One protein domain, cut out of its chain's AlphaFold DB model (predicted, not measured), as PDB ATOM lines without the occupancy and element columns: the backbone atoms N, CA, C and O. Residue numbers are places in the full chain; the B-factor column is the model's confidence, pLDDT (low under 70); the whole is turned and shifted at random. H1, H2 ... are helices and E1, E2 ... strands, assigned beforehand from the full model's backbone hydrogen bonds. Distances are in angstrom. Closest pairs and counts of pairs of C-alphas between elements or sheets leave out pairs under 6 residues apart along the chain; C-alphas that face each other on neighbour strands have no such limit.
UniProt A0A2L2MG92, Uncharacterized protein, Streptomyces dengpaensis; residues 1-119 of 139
ATOM      1  N   MET A   1     196.987 234.613 270.611       62.84
ATOM      2  CA  MET A   1     196.656 233.171 270.725       62.84
ATOM      3  C   MET A   1     195.207 232.845 270.356       62.84
ATOM      4  O   MET A   1     195.018 231.968 269.530       62.84
ATOM      5  N   ILE A   2     194.193 233.540 270.888       64.81
ATOM      6  CA  ILE A   2     192.763 233.195 270.690       64.81
ATOM      7  C   ILE A   2     192.297 233.307 269.219       64.81
ATOM      8  O   ILE A   2     191.569 232.446 268.736       64.81
ATOM      9  N   ALA A   3     192.781 234.304 268.471       66.12
ATOM     10  CA  ALA A   3     192.407 234.502 267.063       66.12
ATOM     11  C   ALA A   3     192.830 233.344 266.133       66.12
ATOM     12  O   ALA A   3     192.118 233.023 265.186       66.12
ATOM     13  N   GLY A   4     193.954 232.676 266.424       72.75
ATOM     14  CA  GLY A   4     194.423 231.526 265.639       72.75
ATOM     15  C   GLY A   4     193.539 230.289 265.815       72.75
ATOM     16  O   GLY A   4     193.263 229.587 264.848       72.75
ATOM     17  N   TRP A   5     193.026 230.070 267.030       78.19
ATOM     18  CA  TRP A   5     192.093 228.981 267.332       78.19
ATOM     19  C   TRP A   5     190.711 229.209 266.721       78.19
ATOM     20  O   TRP A   5     190.114 228.271 266.201       78.19
ATOM     21  N   ALA A   6     190.230 230.456 266.719       77.25
ATOM     22  CA  ALA A   6     188.982 230.815 266.052       77.25
ATOM     23  C   ALA A   6     189.061 230.576 264.534       77.25
ATOM     24  O   ALA A   6     188.155 229.974 263.960       77.25
ATOM     25  N   LEU A   7     190.170 230.966 263.892       82.88
ATOM     26  CA  LEU A   7     190.388 230.728 262.463       82.88
ATOM     27  C   LEU A   7     190.428 229.226 262.134       82.88
ATOM     28  O   LEU A   7     189.779 228.781 261.190       82.88
ATOM     29  N   LEU A   8     191.137 228.435 262.944       82.00
ATOM     30  CA  LEU A   8     191.181 226.976 262.812       82.00
ATOM     31  C   LEU A   8     189.792 226.346 262.973       82.00
ATOM     32  O   LEU A   8     189.416 225.492 262.173       82.00
ATOM     33  N   GLY A   9     189.007 226.806 263.950       81.12
ATOM     34  CA  GLY A   9     187.628 226.361 264.152       81.12
ATOM     35  C   GLY A   9     186.736 226.623 262.936       81.12
ATOM     36  O   GLY A   9     186.008 225.729 262.509       81.12
ATOM     37  N   VAL A  10     186.840 227.809 262.324       85.12
ATOM     38  CA  VAL A  10     186.094 228.155 261.101       85.12
ATOM     39  C   VAL A  10     186.514 227.270 259.926       85.12
ATOM     40  O   VAL A  10     185.651 226.733 259.236       85.12
ATOM     41  N   ILE A  11     187.816 227.057 259.720       86.62
ATOM     42  CA  ILE A  11     188.319 226.187 258.643       86.62
ATOM     43  C   ILE A  11     187.784 224.759 258.807       86.62
ATOM     44  O   ILE A  11     187.300 224.163 257.844       86.62
ATOM     45  N   VAL A  12     187.826 224.220 260.029       87.12
ATOM     46  CA  VAL A  12     187.315 222.876 260.329       87.12
ATOM     47  C   VAL A  12     185.806 222.800 260.091       87.12
ATOM     48  O   VAL A  12     185.343 221.860 259.446       87.12
ATOM     49  N   ALA A  13     185.036 223.796 260.533       81.19
ATOM     50  CA  ALA A  13     183.593 223.841 260.304       81.19
ATOM     51  C   ALA A  13     183.243 223.877 258.805       81.19
ATOM     52  O   ALA A  13     182.375 223.125 258.357       81.19
ATOM     53  N   VAL A  14     183.960 224.681 258.010       83.56
ATOM     54  CA  VAL A  14     183.790 224.743 256.549       83.56
ATOM     55  C   VAL A  14     184.142 223.409 255.894       83.56
ATOM     56  O   VAL A  14     183.403 222.938 255.030       83.56
ATOM     57  N   ALA A  15     185.228 222.760 256.317       79.19
ATOM     58  CA  ALA A  15     185.617 221.455 255.791       79.19
ATOM     59  C   ALA A  15     184.557 220.383 256.088       79.19
ATOM     60  O   ALA A  15     184.188 219.614 255.199       79.19
ATOM     61  N   ILE A  16     184.016 220.357 257.310       81.31
ATOM     62  CA  ILE A  16     182.946 219.429 257.696       81.31
ATOM     63  C   ILE A  16     181.687 219.691 256.864       81.31
ATOM     64  O   ILE A  16     181.133 218.748 256.299       81.31
ATOM     65  N   ALA A  17     181.271 220.954 256.725       71.94
ATOM     66  CA  ALA A  17     180.121 221.334 255.906       71.94
ATOM     67  C   ALA A  17     180.310 220.951 254.426       71.94
ATOM     68  O   ALA A  17     179.399 220.428 253.786       71.94
ATOM     69  N   ALA A  18     181.511 221.130 253.874       71.00
ATOM     70  CA  ALA A  18     181.815 220.704 252.512       71.00
ATOM     71  C   ALA A  18     181.710 219.175 252.360       71.00
ATOM     72  O   ALA A  18     181.132 218.676 251.392       71.00
ATOM     73  N   VAL A  19     182.218 218.411 253.333       73.44
ATOM     74  CA  VAL A  19     182.151 216.943 253.320       73.44
ATOM     75  C   VAL A  19     180.709 216.441 253.421       73.44
ATOM     76  O   VAL A  19     180.350 215.490 252.720       73.44
ATOM     77  N   THR A  20     179.868 217.057 254.254       74.44
ATOM     78  CA  THR A  20     178.457 216.660 254.389       74.44
ATOM     79  C   THR A  20     177.668 216.949 253.115       74.44
ATOM     80  O   THR A  20     176.946 216.064 252.652       74.44
ATOM     81  N   VAL A  21     177.882 218.104 252.477       72.06
ATOM     82  CA  VAL A  21     177.282 218.438 251.173       72.06
ATOM     83  C   VAL A  21     177.698 217.431 250.099       72.06
ATOM     84  O   VAL A  21     176.850 216.930 249.363       72.06
ATOM     85  N   VAL A  22     178.978 217.046 250.040       70.94
ATOM     86  CA  VAL A  22     179.457 216.036 249.078       70.94
ATOM     87  C   VAL A  22     178.853 214.657 249.353       70.94
ATOM     88  O   VAL A  22     178.516 213.937 248.412       70.94
ATOM     89  N   ARG A  23     178.699 214.259 250.621       72.62
ATOM     90  CA  ARG A  23     178.048 212.985 250.974       72.62
ATOM     91  C   ARG A  23     176.576 212.972 250.577       72.62
ATOM     92  O   ARG A  23     176.147 211.995 249.969       72.62
ATOM     93  N   ALA A  24     175.839 214.043 250.864       70.06
ATOM     94  CA  ALA A  24     174.444 214.179 250.454       70.06
ATOM     95  C   ALA A  24     174.313 214.147 248.922       70.06
ATOM     96  O   ALA A  24     173.519 213.378 248.379       70.06
ATOM     97  N   ALA A  25     175.185 214.876 248.219       74.12
ATOM     98  CA  ALA A  25     175.237 214.883 246.761       74.12
ATOM     99  C   ALA A  25     175.549 213.503 246.168       74.12
ATOM    100  O   ALA A  25     175.031 213.159 245.115       74.12
ATOM    101  N   ARG A  26     176.371 212.671 246.820       80.44
ATOM    102  CA  ARG A  26     176.660 211.313 246.324       80.44
ATOM    103  C   ARG A  26     175.428 210.416 246.310       80.44
ATOM    104  O   ARG A  26     175.327 209.574 245.421       80.44
ATOM    105  N   VAL A  27     174.536 210.558 247.288       82.44
ATOM    106  CA  VAL A  27     173.304 209.761 247.349       82.44
ATOM    107  C   VAL A  27     172.365 210.178 246.221       82.44
ATOM    108  O   VAL A  27     171.948 209.319 245.448       82.44
ATOM    109  N   SER A  28     172.130 211.482 246.052       82.38
ATOM    110  CA  SER A  28     171.291 211.990 244.961       82.38
ATOM    111  C   SER A  28     171.886 211.699 243.583       82.38
ATOM    112  O   SER A  28     171.167 211.265 242.698       82.38
ATOM    113  N   ILE A  29     173.205 211.816 243.406       85.44
ATOM    114  CA  ILE A  29     173.885 211.461 242.149       85.44
ATOM    115  C   ILE A  29     173.730 209.973 241.824       85.44
ATOM    116  O   ILE A  29     173.519 209.623 240.667       85.44
ATOM    117  N   ARG A  30     173.838 209.080 242.817       85.94
ATOM    118  CA  ARG A  30     173.588 207.648 242.589       85.94
ATOM    119  C   ARG A  30     172.149 207.401 242.155       85.94
ATOM    120  O   ARG A  30     171.930 206.601 241.256       85.94
ATOM    121  N   GLN A  31     171.193 208.086 242.772       86.81
ATOM    122  CA  GLN A  31     169.790 207.977 242.395       86.81
ATOM    123  C   GLN A  31     169.539 208.534 240.988       86.81
ATOM    124  O   GLN A  31     168.901 207.856 240.189       86.81
ATOM    125  N   ASP A  32     170.113 209.688 240.644       86.69
ATOM    126  CA  ASP A  32     170.036 210.269 239.300       86.69
ATOM    127  C   ASP A  32     170.616 209.301 238.251       86.69
ATOM    128  O   ASP A  32     169.991 209.061 237.221       86.69
ATOM    129  N   LEU A  33     171.762 208.669 238.537       85.56
ATOM    130  CA  LEU A  33     172.393 207.679 237.654       85.56
ATOM    131  C   LEU A  33     171.514 206.454 237.372       85.56
ATOM    132  O   LEU A  33     171.552 205.928 236.259       85.56
ATOM    133  N   LEU A  34     170.751 206.007 238.372       84.81
ATOM    134  CA  LEU A  34     169.827 204.877 238.252       84.81
ATOM    135  C   LEU A  34     168.507 205.283 237.586       84.81
ATOM    136  O   LEU A  34     167.992 204.545 236.750       84.81
ATOM    137  N   SER A  35     167.964 206.449 237.944       82.50
ATOM    138  CA  SER A  35     166.697 206.963 237.407       82.50
ATOM    139  C   SER A  35     166.790 207.298 235.918       82.50
ATOM    140  O   SER A  35     165.861 207.020 235.168       82.50
ATOM    141  N   LEU A  36     167.950 207.774 235.458       79.81
ATOM    142  CA  LEU A  36     168.246 208.020 234.045       79.81
ATOM    143  C   LEU A  36     168.678 206.741 233.304       79.81
ATOM    144  O   LEU A  36     169.467 206.792 232.359       79.81
ATOM    145  N   GLY A  37     168.149 205.581 233.702       73.94
ATOM    146  CA  GLY A  37     168.418 204.290 233.064       73.94
ATOM    147  C   GLY A  37     168.072 204.251 231.569       73.94
ATOM    148  O   GLY A  37     168.674 203.484 230.819       73.94
ATOM    149  N   GLU A  38     167.182 205.125 231.094       80.00
ATOM    150  CA  GLU A  38     166.907 205.314 229.662       80.00
ATOM    151  C   GLU A  38     168.148 205.777 228.880       80.00
ATOM    152  O   GLU A  38     168.385 205.306 227.769       80.00
ATOM    153  N   MET A  39     169.017 206.602 229.479       78.88
ATOM    154  CA  MET A  39     170.298 206.999 228.868       78.88
ATOM    155  C   MET A  39     171.231 205.799 228.704       78.88
ATOM    156  O   MET A  39     171.965 205.691 227.720       78.88
ATOM    157  N   GLN A  40     171.171 204.855 229.645       79.19
ATOM    158  CA  GLN A  40     171.910 203.601 229.570       79.19
ATOM    159  C   GLN A  40     171.336 202.665 228.493       79.19
ATOM    160  O   GLN A  40     172.103 201.978 227.816       79.19
ATOM    161  N   GLN A  41     170.012 202.656 228.289       83.38
ATOM    162  CA  GLN A  41     169.375 201.934 227.181       83.38
ATOM    163  C   GLN A  41     169.741 202.543 225.826       83.38
ATOM    164  O   GLN A  41     170.083 201.799 224.909       83.38
ATOM    165  N   LEU A  42     169.749 203.874 225.720       81.06
ATOM    166  CA  LEU A  42     170.164 204.599 224.521       81.06
ATOM    167  C   LEU A  42     171.625 204.292 224.166       81.06
ATOM    168  O   LEU A  42     171.920 203.886 223.042       81.06
ATOM    169  N   ALA A  43     172.533 204.389 225.144       78.31
ATOM    170  CA  ALA A  43     173.923 203.971 224.973       78.31
ATOM    171  C   ALA A  43     174.009 202.485 224.585       78.31
ATOM    172  O   ALA A  43     174.791 202.106 223.721       78.31
ATOM    173  N   GLY A  44     173.175 201.620 225.167       79.62
ATOM    174  CA  GLY A  44     173.108 200.209 224.790       79.62
ATOM    175  C   GLY A  44     172.671 199.971 223.344       79.62
ATOM    176  O   GLY A  44     173.270 199.145 222.658       79.62
ATOM    177  N   ALA A  45     171.664 200.697 222.859       83.06
ATOM    178  CA  ALA A  45     171.201 200.612 221.478       83.06
ATOM    179  C   ALA A  45     172.280 201.089 220.496       83.06
ATOM    180  O   ALA A  45     172.564 200.408 219.513       83.06
ATOM    181  N   LEU A  46     172.950 202.201 220.807       81.06
ATOM    182  CA  LEU A  46     174.044 202.735 219.992       81.06
ATOM    183  C   LEU A  46     175.278 201.826 219.987       81.06
ATOM    184  O   LEU A  46     175.924 201.654 218.950       81.06
ATOM    185  N   ALA A  47     175.588 201.189 221.116       82.06
ATOM    186  CA  ALA A  47     176.698 200.247 221.208       82.06
ATOM    187  C   ALA A  47     176.471 198.997 220.343       82.06
ATOM    188  O   ALA A  47     177.441 198.435 219.847       82.06
ATOM    189  N   LYS A  48     175.221 198.585 220.082       82.62
ATOM    190  CA  LYS A  48     174.935 197.498 219.122       82.62
ATOM    191  C   LYS A  48     175.349 197.842 217.692       82.62
ATOM    192  O   LYS A  48     175.673 196.938 216.934       82.62
ATOM    193  N   LEU A  49     175.352 199.127 217.340       80.81
ATOM    194  CA  LEU A  49     175.736 199.609 216.013       80.81
ATOM    195  C   LEU A  49     177.237 199.906 215.907       80.81
ATOM    196  O   LEU A  49     177.804 199.796 214.827       80.81
ATOM    197  N   THR A  50     177.875 200.298 217.014       76.44
ATOM    198  CA  THR A  50     179.240 200.866 217.007       76.44
ATOM    199  C   THR A  50     180.223 200.181 217.956       76.44
ATOM    200  O   THR A  50     181.333 200.668 218.158       76.44
ATOM    201  N   THR A  51     179.827 199.061 218.564       82.06
ATOM    202  CA  THR A  51     180.580 198.279 219.563       82.06
ATOM    203  C   THR A  51     180.812 199.002 220.895       82.06
ATOM    204  O   THR A  51     180.871 198.353 221.935       82.06
ATOM    205  N   THR A  52     180.910 200.330 220.916       84.31
ATOM    206  CA  THR A  52     181.010 201.140 222.136       84.31
ATOM    207  C   THR A  52     180.188 202.411 221.987       84.31
ATOM    208  O   THR A  52     180.240 203.067 220.951       84.31
ATOM    209  N   ALA A  53     179.457 202.794 223.027       86.56
ATOM    210  CA  ALA A  53     178.758 204.068 223.060       86.56
ATOM    211  C   ALA A  53     178.829 204.727 224.435       86.56
ATOM    212  O   ALA A  53     178.908 204.061 225.474       86.56
ATOM    213  N   TYR A  54     178.769 206.051 224.411       87.00
ATOM    214  CA  TYR A  54     178.887 206.918 225.568       87.00
ATOM    215  C   TYR A  54     177.682 207.855 225.624       87.00
ATOM    216  O   TYR A  54     177.308 208.444 224.612       87.00
ATOM    217  N   ALA A  55     177.096 208.017 226.804       88.62
ATOM    218  CA  ALA A  55     176.065 209.011 227.062       88.62
ATOM    219  C   ALA A  55     176.512 209.935 228.196       88.62
ATOM    220  O   ALA A  55     177.097 209.474 229.178       88.62
ATOM    221  N   PHE A  56     176.220 211.227 228.077       89.00
ATOM    222  CA  PHE A  56     176.559 212.238 229.076       89.00
ATOM    223  C   PHE A  56     175.346 213.107 229.395       89.00
ATOM    224  O   PHE A  56     174.682 213.596 228.483       89.00
ATOM    225  N   ALA A  57     175.095 213.348 230.684       87.25
ATOM    226  CA  ALA A  57     174.038 214.250 231.135       87.25
ATOM    227  C   ALA A  57     174.621 215.454 231.878       87.25
ATOM    228  O   ALA A  57     175.413 215.316 232.821       87.25
ATOM    229  N   SER A  58     174.189 216.640 231.452       86.19
ATOM    230  CA  SER A  58     174.549 217.914 232.073       86.19
ATOM    231  C   SER A  58     174.046 218.007 233.524       86.19
ATOM    232  O   SER A  58     173.004 217.431 233.846       86.19
ATOM    233  N   PRO A  59     174.743 218.738 234.421       84.00
ATOM    234  CA  PRO A  59     174.219 219.124 235.740       84.00
ATOM    235  C   PRO A  59     172.871 219.850 235.688       84.00
ATOM    236  O   PRO A  59     172.121 219.795 236.650       84.00
ATOM    237  N   LEU A  60     172.557 220.513 234.575       82.06
ATOM    238  CA  LEU A  60     171.350 221.332 234.429       82.06
ATOM    239  C   LEU A  60     170.172 220.579 233.790       82.06
ATOM    240  O   LEU A  60     169.199 221.198 233.366       82.06
ATOM    241  N   LEU A  61     170.278 219.257 233.654       80.81
ATOM    242  CA  LEU A  61     169.205 218.428 233.116       80.81
ATOM    243  C   LEU A  61     168.009 218.439 234.088       80.81
ATOM    244  O   LEU A  61     168.195 218.185 235.276       80.81
ATOM    245  N   LYS A  62     166.799 218.745 233.596       79.25
ATOM    246  CA  LYS A  62     165.601 218.989 234.432       79.25
ATOM    247  C   LYS A  62     165.174 217.753 235.225       79.25
ATOM    248  O   LYS A  62     164.619 217.874 236.308       79.25
ATOM    249  N   GLU A  63     165.474 216.577 234.695       81.19
ATOM    250  CA  GLU A  63     165.161 215.272 235.266       81.19
ATOM    251  C   GLU A  63     166.119 214.881 236.406       81.19
ATOM    252  O   GLU A  63     165.923 213.851 237.049       81.19
ATOM    253  N   ARG A  64     167.166 215.679 236.668       81.62
ATOM    254  CA  ARG A  64     168.129 215.426 237.742       81.62
ATOM    255  C   ARG A  64     167.747 216.143 239.023       81.62
ATOM    256  O   ARG A  64     167.431 217.329 239.033       81.62
ATOM    257  N   THR A  65     167.929 215.437 240.130       81.94
ATOM    258  CA  THR A  65     167.818 216.015 241.472       81.94
ATOM    259  C   THR A  65     169.103 216.752 241.853       81.94
ATOM    260  O   THR A  65     169.078 217.741 242.585       81.94
ATOM    261  N   SER A  66     170.258 216.270 241.378       79.56
ATOM    262  CA  SER A  66     171.568 216.839 241.676       79.56
ATOM    263  C   SER A  66     172.114 217.668 240.521       79.56
ATOM    264  O   SER A  66     172.524 217.138 239.490       79.56
ATOM    265  N   TRP A  67     172.270 218.963 240.769       80.81
ATOM    266  CA  TRP A  67     172.998 219.913 239.924       80.81
ATOM    267  C   TRP A  67     174.532 219.777 239.948       80.81
ATOM    268  O   TRP A  67     175.244 220.565 239.328       80.81
ATOM    269  N   ILE A  68     175.085 218.804 240.682       83.56
ATOM    270  CA  ILE A  68     176.538 218.680 240.842       83.56
ATOM    271  C   ILE A  68     177.105 217.745 239.778       83.56
ATOM    272  O   ILE A  68     176.835 216.544 239.752       83.56
ATOM    273  N   GLY A  69     177.974 218.308 238.939       87.06
ATOM    274  CA  GLY A  69     178.789 217.562 237.990       87.06
ATOM    275  C   GLY A  69     178.013 216.921 236.838       87.06
ATOM    276  O   GLY A  69     176.788 216.954 236.744       87.06
ATOM    277  N   TRP A  70     178.776 216.331 235.935       91.56
ATOM    278  CA  TRP A  70     178.316 215.598 234.767       91.56
ATOM    279  C   TRP A  70     178.169 214.123 235.098       91.56
ATOM    280  O   TRP A  70     179.078 213.538 235.692       91.56
ATOM    281  N   LEU A  71     177.056 213.532 234.677       91.75
ATOM    282  CA  LEU A  71     176.874 212.084 234.700       91.75
ATOM    283  C   LEU A  71     177.347 211.496 233.379       91.75
ATOM    284  O   LEU A  71     177.283 212.159 232.339       91.75
ATOM    285  N   TRP A  72     177.820 210.261 233.427       92.56
ATOM    286  CA  TRP A  72     178.228 209.523 232.248       92.56
ATOM    287  C   TRP A  72     177.799 208.062 232.344       92.56
ATOM    288  O   TRP A  72     177.811 207.471 233.424       92.56
ATOM    289  N   TRP A  73     177.475 207.487 231.190       92.31
ATOM    290  CA  TRP A  73     177.234 206.063 230.987       92.31
ATOM    291  C   TRP A  73     178.072 205.594 229.808       92.31
ATOM    292  O   TRP A  73     178.225 206.304 228.813       92.31
ATOM    293  N   ARG A  74     178.605 204.386 229.915       91.06
ATOM    294  CA  ARG A  74     179.328 203.705 228.852       91.06
ATOM    295  C   ARG A  74     178.735 202.324 228.676       91.06
ATOM    296  O   ARG A  74     178.621 201.580 229.646       91.06
ATOM    297  N   THR A  75     178.450 201.968 227.434       89.56
ATOM    298  CA  THR A  75     178.143 200.591 227.064       89.56
ATOM    299  C   THR A  75     179.155 200.114 226.039       89.56
ATOM    300  O   THR A  75     179.373 200.781 225.031       89.56
ATOM    301  N   ARG A  76     179.764 198.958 226.290       88.56
ATOM    302  CA  ARG A  76     180.705 198.296 225.385       88.56
ATOM    303  C   ARG A  76     180.239 196.873 225.116       88.56
ATOM    304  O   ARG A  76     179.791 196.183 226.025       88.56
ATOM    305  N   ILE A  77     180.364 196.433 223.875       86.06
ATOM    306  CA  ILE A  77     180.173 195.044 223.473       86.06
ATOM    307  C   ILE A  77     181.563 194.429 223.317       86.06
ATOM    308  O   ILE A  77     182.360 194.870 222.489       86.06
ATOM    309  N   GLY A  78     181.877 193.465 224.178       84.50
ATOM    310  CA  GLY A  78     183.126 192.718 224.144       84.50
ATOM    311  C   GLY A  78     183.218 191.800 222.920       84.50
ATOM    312  O   GLY A  78     182.206 191.508 222.279       84.50
ATOM    313  N   PRO A  79     184.422 191.305 222.588       81.62
ATOM    314  CA  PRO A  79     184.617 190.359 221.486       81.62
ATOM    315  C   PRO A  79     183.913 189.012 221.721       81.62
ATOM    316  O   PRO A  79     183.637 188.292 220.770       81.62
ATOM    317  N   ASP A  80     183.587 188.685 222.975       89.12
ATOM    318  CA  ASP A  80     182.773 187.529 223.367       89.12
ATOM    319  C   ASP A  80     181.256 187.796 223.270       89.12
ATOM    320  O   ASP A  80     180.449 186.971 223.693       89.12
ATOM    321  N   GLY A  81     180.856 188.959 222.743       83.25
ATOM    322  CA  GLY A  81     179.465 189.392 222.632       83.25
ATOM    323  C   GLY A  81     178.847 189.872 223.948       83.25
ATOM    324  O   GLY A  81     177.677 190.265 223.964       83.25
ATOM    325  N   LYS A  82     179.594 189.877 225.062       89.12
ATOM    326  CA  LYS A  82     179.062 190.351 226.344       89.12
ATOM    327  C   LYS A  82     178.953 191.865 226.368       89.12
ATOM    328  O   LYS A  82     179.816 192.586 225.880       89.12
ATOM    329  N   THR A  83     177.871 192.350 226.968       88.19
ATOM    330  CA  THR A  83     177.654 193.785 227.165       88.19
ATOM    331  C   THR A  83     178.218 194.212 228.517       88.19
ATOM    332  O   THR A  83     177.673 193.852 229.558       88.19
ATOM    333  N   GLU A  84     179.270 195.020 228.499       89.81
ATOM    334  CA  GLU A  84     179.804 195.722 229.664       89.81
ATOM    335  C   GLU A  84     179.120 197.085 229.782       89.81
ATOM    336  O   GLU A  84     178.996 197.820 228.798       89.81
ATOM    337  N   ARG A  85     178.648 197.426 230.984       89.75
ATOM    338  CA  ARG A  85     177.994 198.707 231.249       89.75
ATOM    339  C   ARG A  85     178.615 199.363 232.467       89.75
ATOM    340  O   ARG A  85     178.546 198.810 233.559       89.75
ATOM    341  N   ASP A  86     179.116 200.570 232.274       90.94
ATOM    342  CA  ASP A  86     179.691 201.394 233.328       90.94
ATOM    343  C   ASP A  86     178.955 202.722 233.418       90.94
ATOM    344  O   ASP A  86     178.384 203.214 232.443       90.94
ATOM    345  N   MET A  87     178.983 203.324 234.599       92.88
ATOM    346  CA  MET A  87     178.418 204.645 234.818       92.88
ATOM    347  C   MET A  87     179.148 205.362 235.943       92.88
ATOM    348  O   MET A  87     179.768 204.742 236.811       92.88
ATOM    349  N   GLY A  88     179.034 206.681 235.966       91.44
ATOM    350  CA  GLY A  88     179.597 207.471 237.042       91.44
ATOM    351  C   GLY A  88     179.351 208.953 236.867       91.44
ATOM    352  O   GLY A  88     178.531 209.392 236.066       91.44
ATOM    353  N   TRP A  89     180.085 209.742 237.639       93.00
ATOM    354  CA  TRP A  89     179.994 211.190 237.576       93.00
ATOM    355  C   TRP A  89     181.367 211.832 237.706       93.00
ATOM    356  O   TRP A  89     182.310 211.241 238.238       93.00
ATOM    357  N   ALA A  90     181.480 213.063 237.226       90.81
ATOM    358  CA  ALA A  90     182.647 213.897 237.448       90.81
ATOM    359  C   ALA A  90     182.255 215.372 237.496       90.81
ATOM    360  O   ALA A  90     181.290 215.788 236.870       90.81
ATOM    361  N   LEU A  91     183.041 216.195 238.190       88.06
ATOM    362  CA  LEU A  91     182.760 217.630 238.341       88.06
ATOM    363  C   LEU A  91     182.645 218.390 237.009       88.06
ATOM    364  O   LEU A  91     181.902 219.359 236.924       88.06
ATOM    365  N   THR A  92     183.366 217.965 235.970       87.31
ATOM    366  CA  THR A  92     183.384 218.646 234.670       87.31
ATOM    367  C   THR A  92     183.196 217.656 233.532       87.31
ATOM    368  O   THR A  92     183.609 216.501 233.644       87.31
ATOM    369  N   TYR A  93     182.651 218.129 232.410       85.12
ATOM    370  CA  TYR A  93     182.455 217.318 231.205       85.12
ATOM    371  C   TYR A  93     183.756 216.655 230.741       85.12
ATOM    372  O   TYR A  93     183.803 215.448 230.525       85.12
ATOM    373  N   ARG A  94     184.867 217.404 230.716       85.06
ATOM    374  CA  ARG A  94     186.194 216.866 230.372       85.06
ATOM    375  C   ARG A  94     186.610 215.703 231.279       85.06
ATOM    376  O   ARG A  94     187.174 214.722 230.801       85.06
ATOM    377  N   ARG A  95     186.355 215.806 232.588       88.81
ATOM    378  CA  ARG A  95     186.653 214.720 233.534       88.81
ATOM    379  C   ARG A  95     185.686 213.547 233.368       88.81
ATOM    380  O   ARG A  95     186.134 212.419 233.519       88.81
ATOM    381  N   ALA A  96     184.423 213.797 233.023       89.62
ATOM    382  CA  ALA A  96     183.446 212.748 232.739       89.62
ATOM    383  C   ALA A  96     183.839 211.952 231.487       89.62
ATOM    384  O   ALA A  96     183.923 210.731 231.562       89.62
ATOM    385  N   ARG A  97     184.208 212.623 230.383       88.19
ATOM    386  CA  ARG A  97     184.743 211.961 229.176       88.19
ATOM    387  C   ARG A  97     185.984 211.129 229.491       88.19
ATOM    388  O   ARG A  97     186.058 209.963 229.114       88.19
ATOM    389  N   LYS A  98     186.932 211.702 230.245       89.12
ATOM    390  CA  LYS A  98     188.144 210.987 230.672       89.12
ATOM    391  C   LYS A  98     187.816 209.759 231.531       89.12
ATOM    392  O   LYS A  98     188.417 208.715 231.323       89.12
ATOM    393  N   ALA A  99     186.882 209.876 232.476       89.75
ATOM    394  CA  ALA A  99     186.469 208.777 233.350       89.75
ATOM    395  C   ALA A  99     185.731 207.667 232.588       89.75
ATOM    396  O   ALA A  99     185.967 206.493 232.848       89.75
ATOM    397  N   ALA A 100     184.909 208.034 231.602       87.25
ATOM    398  CA  ALA A 100     184.272 207.089 230.692       87.25
ATOM    399  C   ALA A 100     185.280 206.419 229.734       87.25
ATOM    400  O   ALA A 100     184.973 205.404 229.114       87.25
ATOM    401  N   GLY A 101     186.494 206.960 229.593       86.25
ATOM    402  CA  GLY A 101     187.457 206.506 228.589       86.25
ATOM    403  C   GLY A 101     187.005 206.824 227.163       86.25
ATOM    404  O   GLY A 101     187.312 206.065 226.248       86.25
ATOM    405  N   ALA A 102     186.240 207.906 226.980       82.50
ATOM    406  CA  ALA A 102     185.857 208.384 225.659       82.50
ATOM    407  C   ALA A 102     187.090 208.971 224.942       82.50
ATOM    408  O   ALA A 102     187.843 209.735 225.564       82.50
ATOM    409  N   PRO A 103     187.322 208.634 223.659       72.50
ATOM    410  CA  PRO A 103     188.437 209.183 222.903       72.50
ATOM    411  C   PRO A 103     188.318 210.708 222.795       72.50
ATOM    412  O   PRO A 103     187.254 211.271 222.533       72.50
ATOM    413  N   LEU A 104     189.437 211.396 223.031       64.81
ATOM    414  CA  LEU A 104     189.517 212.857 222.931       64.81
ATOM    415  C   LEU A 104     189.335 213.343 221.492       64.81
ATOM    416  O   LEU A 104     188.839 214.449 221.287       64.81
ATOM    417  N   ASP A 105     189.721 212.511 220.526       63.69
ATOM    418  CA  ASP A 105     189.648 212.818 219.107       63.69
ATOM    419  C   ASP A 105     188.368 212.229 218.506       63.69
ATOM    420  O   ASP A 105     188.221 211.013 218.384       63.69
ATOM    421  N   TRP A 106     187.433 213.105 218.136       54.97
ATOM    422  CA  TRP A 106     186.161 212.753 217.495       54.97
ATOM    423  C   TRP A 106     186.355 212.078 216.128       54.97
ATOM    424  O   TRP A 106     185.426 211.478 215.597       54.97
ATOM    425  N   ARG A 107     187.566 212.171 215.558       52.44
ATOM    426  CA  ARG A 107     187.953 211.531 214.294       52.44
ATOM    427  C   ARG A 107     188.263 210.042 214.433       52.44
ATOM    428  O   ARG A 107     188.328 209.343 213.425       52.44
ATOM    429  N   LEU A 108     188.452 209.543 215.655       54.69
ATOM    430  CA  LEU A 108     188.546 208.110 215.910       54.69
ATOM    431  C   LEU A 108     187.124 207.538 215.869       54.69
ATOM    432  O   LEU A 108     186.409 207.573 216.864       54.69
ATOM    433  N   LEU A 109     186.734 207.022 214.699       52.94
ATOM    434  CA  LEU A 109     185.428 206.438 214.326       52.94
ATOM    435  C   LEU A 109     184.920 205.277 215.214       52.94
ATOM    436  O   LEU A 109     183.934 204.621 214.888       52.94
ATOM    437  N   SER A 110     185.575 204.997 216.336       53.16
ATOM    438  CA  SER A 110     185.280 203.867 217.209       53.16
ATOM    439  C   SER A 110     184.373 204.299 218.362       53.16
ATOM    440  O   SER A 110     184.811 204.397 219.509       53.16
ATOM    441  N   GLY A 111     183.100 204.558 218.052       58.69
ATOM    442  CA  GLY A 111     182.024 204.676 219.040       58.69
ATOM    443  C   GLY A 111     181.099 205.879 218.853       58.69
ATOM    444  O   GLY A 111     181.473 206.892 218.269       58.69
ATOM    445  N   SER A 112     179.870 205.761 219.359       60.69
ATOM    446  CA  SER A 112     178.876 206.848 219.335       60.69
ATOM    447  C   SER A 112     178.871 207.622 220.652       60.69
ATOM    448  O   SER A 112     178.815 207.016 221.722       60.69
ATOM    449  N   GLU A 113     178.880 208.953 220.597       72.06
ATOM    450  CA  GLU A 113     178.722 209.821 221.771       72.06
ATOM    451  C   GLU A 113     177.395 210.580 221.701       72.06
ATOM    452  O   GLU A 113     177.092 211.225 220.700       72.06
ATOM    453  N   VAL A 114     176.619 210.524 222.782       73.31
ATOM    454  CA  VAL A 114     175.408 211.327 222.958       73.31
ATOM    455  C   VAL A 114     175.579 212.231 224.162       73.31
ATOM    456  O   VAL A 114     175.856 211.780 225.274       73.31
ATOM    457  N   VAL A 115     175.384 213.524 223.943       74.81
ATOM    458  CA  VAL A 115     175.405 214.531 225.000       74.81
ATOM    459  C   VAL A 115     174.009 215.112 225.117       74.81
ATOM    460  O   VAL A 115     173.514 215.743 224.185       74.81
ATOM    461  N   VAL A 116     173.375 214.909 226.267       67.19
ATOM    462  CA  VAL A 116     172.072 215.502 226.562       67.19
ATOM    463  C   VAL A 116     172.305 216.818 227.287       67.19
ATOM    464  O   VAL A 116     172.707 216.863 228.457       67.19
ATOM    465  N   VAL A 117     172.092 217.903 226.547       61.88
ATOM    466  CA  VAL A 117     172.125 219.280 227.040       61.88
ATOM    467  C   VAL A 117     170.701 219.827 227.164       61.88
ATOM    468  O   VAL A 117     169.834 219.452 226.374       61.88
ATOM    469  N   PRO A 118     170.431 220.702 228.151       52.88
ATOM    470  CA  PRO A 118     169.133 221.355 228.273       52.88
ATOM    471  C   PRO A 118     168.813 222.132 226.996       52.88
ATOM    472  O   PRO A 118     169.674 222.835 226.476       52.88
ATOM    473  N   ARG A 119     167.560 222.063 226.533       53.41
ATOM    474  CA  ARG A 119     167.074 222.796 225.347       53.41
ATOM    475  C   ARG A 119     167.275 224.316 225.453       53.41
ATOM    476  O   ARG A 119     167.402 224.987 224.437       53.41
TER     477      ARG A 119
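What this domain is: This is residues 1 to 119 of the 139 residues of an uncharacterized protein of Streptomyces dengpaensis (UniProt A0A2L2MG92). A long straight helix, H1, sticks out like a handle from a small body, with residues 1 to 21 standing free; the body is a twisted four-stranded sheet with H2 and the last part of H1 packed over one face and the short H3 over the other. The printed part has 119 residues, with three named helices and four named strands in the order H1 H2 E1 E2 E3 H3 E4. The sheet is mixed and runs E3 E2 E1 E4, and the class is mixed, helices and strands. The whole is loose, with a radius of gyration of the C-alphas of 18.7 A, and spans 67 by 31 by 27 A, a rod whose length the free arm makes.

Where its parts are: H1, residues 2 to 35, begins at C-alpha 2 (192.763, 233.195, 270.690) and is 49.8 A long. H2, residues 37 to 50, measures 19.7 A. E1 is residues 52 to 57, 17.4 A; E2 is residues 70 to 77, 23.5 A, beginning at C-alpha 70 (178.316, 215.598, 234.767); E3 is residues 83 to 90, 23.1 A. H3, residues 93 to 100, measures 10.4 A. E4, residues 112 to 116, is 13.2 A long and ends at C-alpha 116 (172.072, 215.502, 226.562).

How they stand to each other: E1, E2 and E3 form a meander, each strand the antiparallel neighbour of the one before, in the hairpins E1 and E2, and E2 and E3. N 55 and O 73 are 2.9 A apart, and N 74 and O 86 are 2.8 A apart, both within hydrogen-bond range. E4 is parallel to E1 at 10 degrees, with N 54 and O 112 at 2.9 A. E3, H3 and E4 form a split strand-helix-strand unit, two strands running the same way with E2 and E1 between them, and its crossover is right-handed. The sheet has helices on both faces, three layers: H1 and H2 on the same face, H3 on the opposite face. H2 is over E2 and E1 at a height over the sheet of 6.1 A; the C-alphas of Ala 47 and Ala 53, the closest of H2 and E1, are 4.7 A apart. H1 is over E3 and E2 at 6.4 A, and meets H2 only through their link. H3 is over E2 at 7.4 A; its closest C-alphas to E3 are Ala 96 and Ala 90, 4.9 A. Every O i to N i+4 pair is within hydrogen-bond range in H1 and H3, and 9 of 10 in H2.

The domain as a whole: The C-alphas of Met 1 and Leu 49, the two farthest apart, are 67.5 A apart. Without residues 1 to 21 the body spans 39 by 25 by 25 A. The printed part has no cut; the links E1 to E2 and H3 to E4 are long. Mean pLDDT of the printed part is 79.9, with residues 1 to 3, 104 to 112 and 116 to 119 under 70.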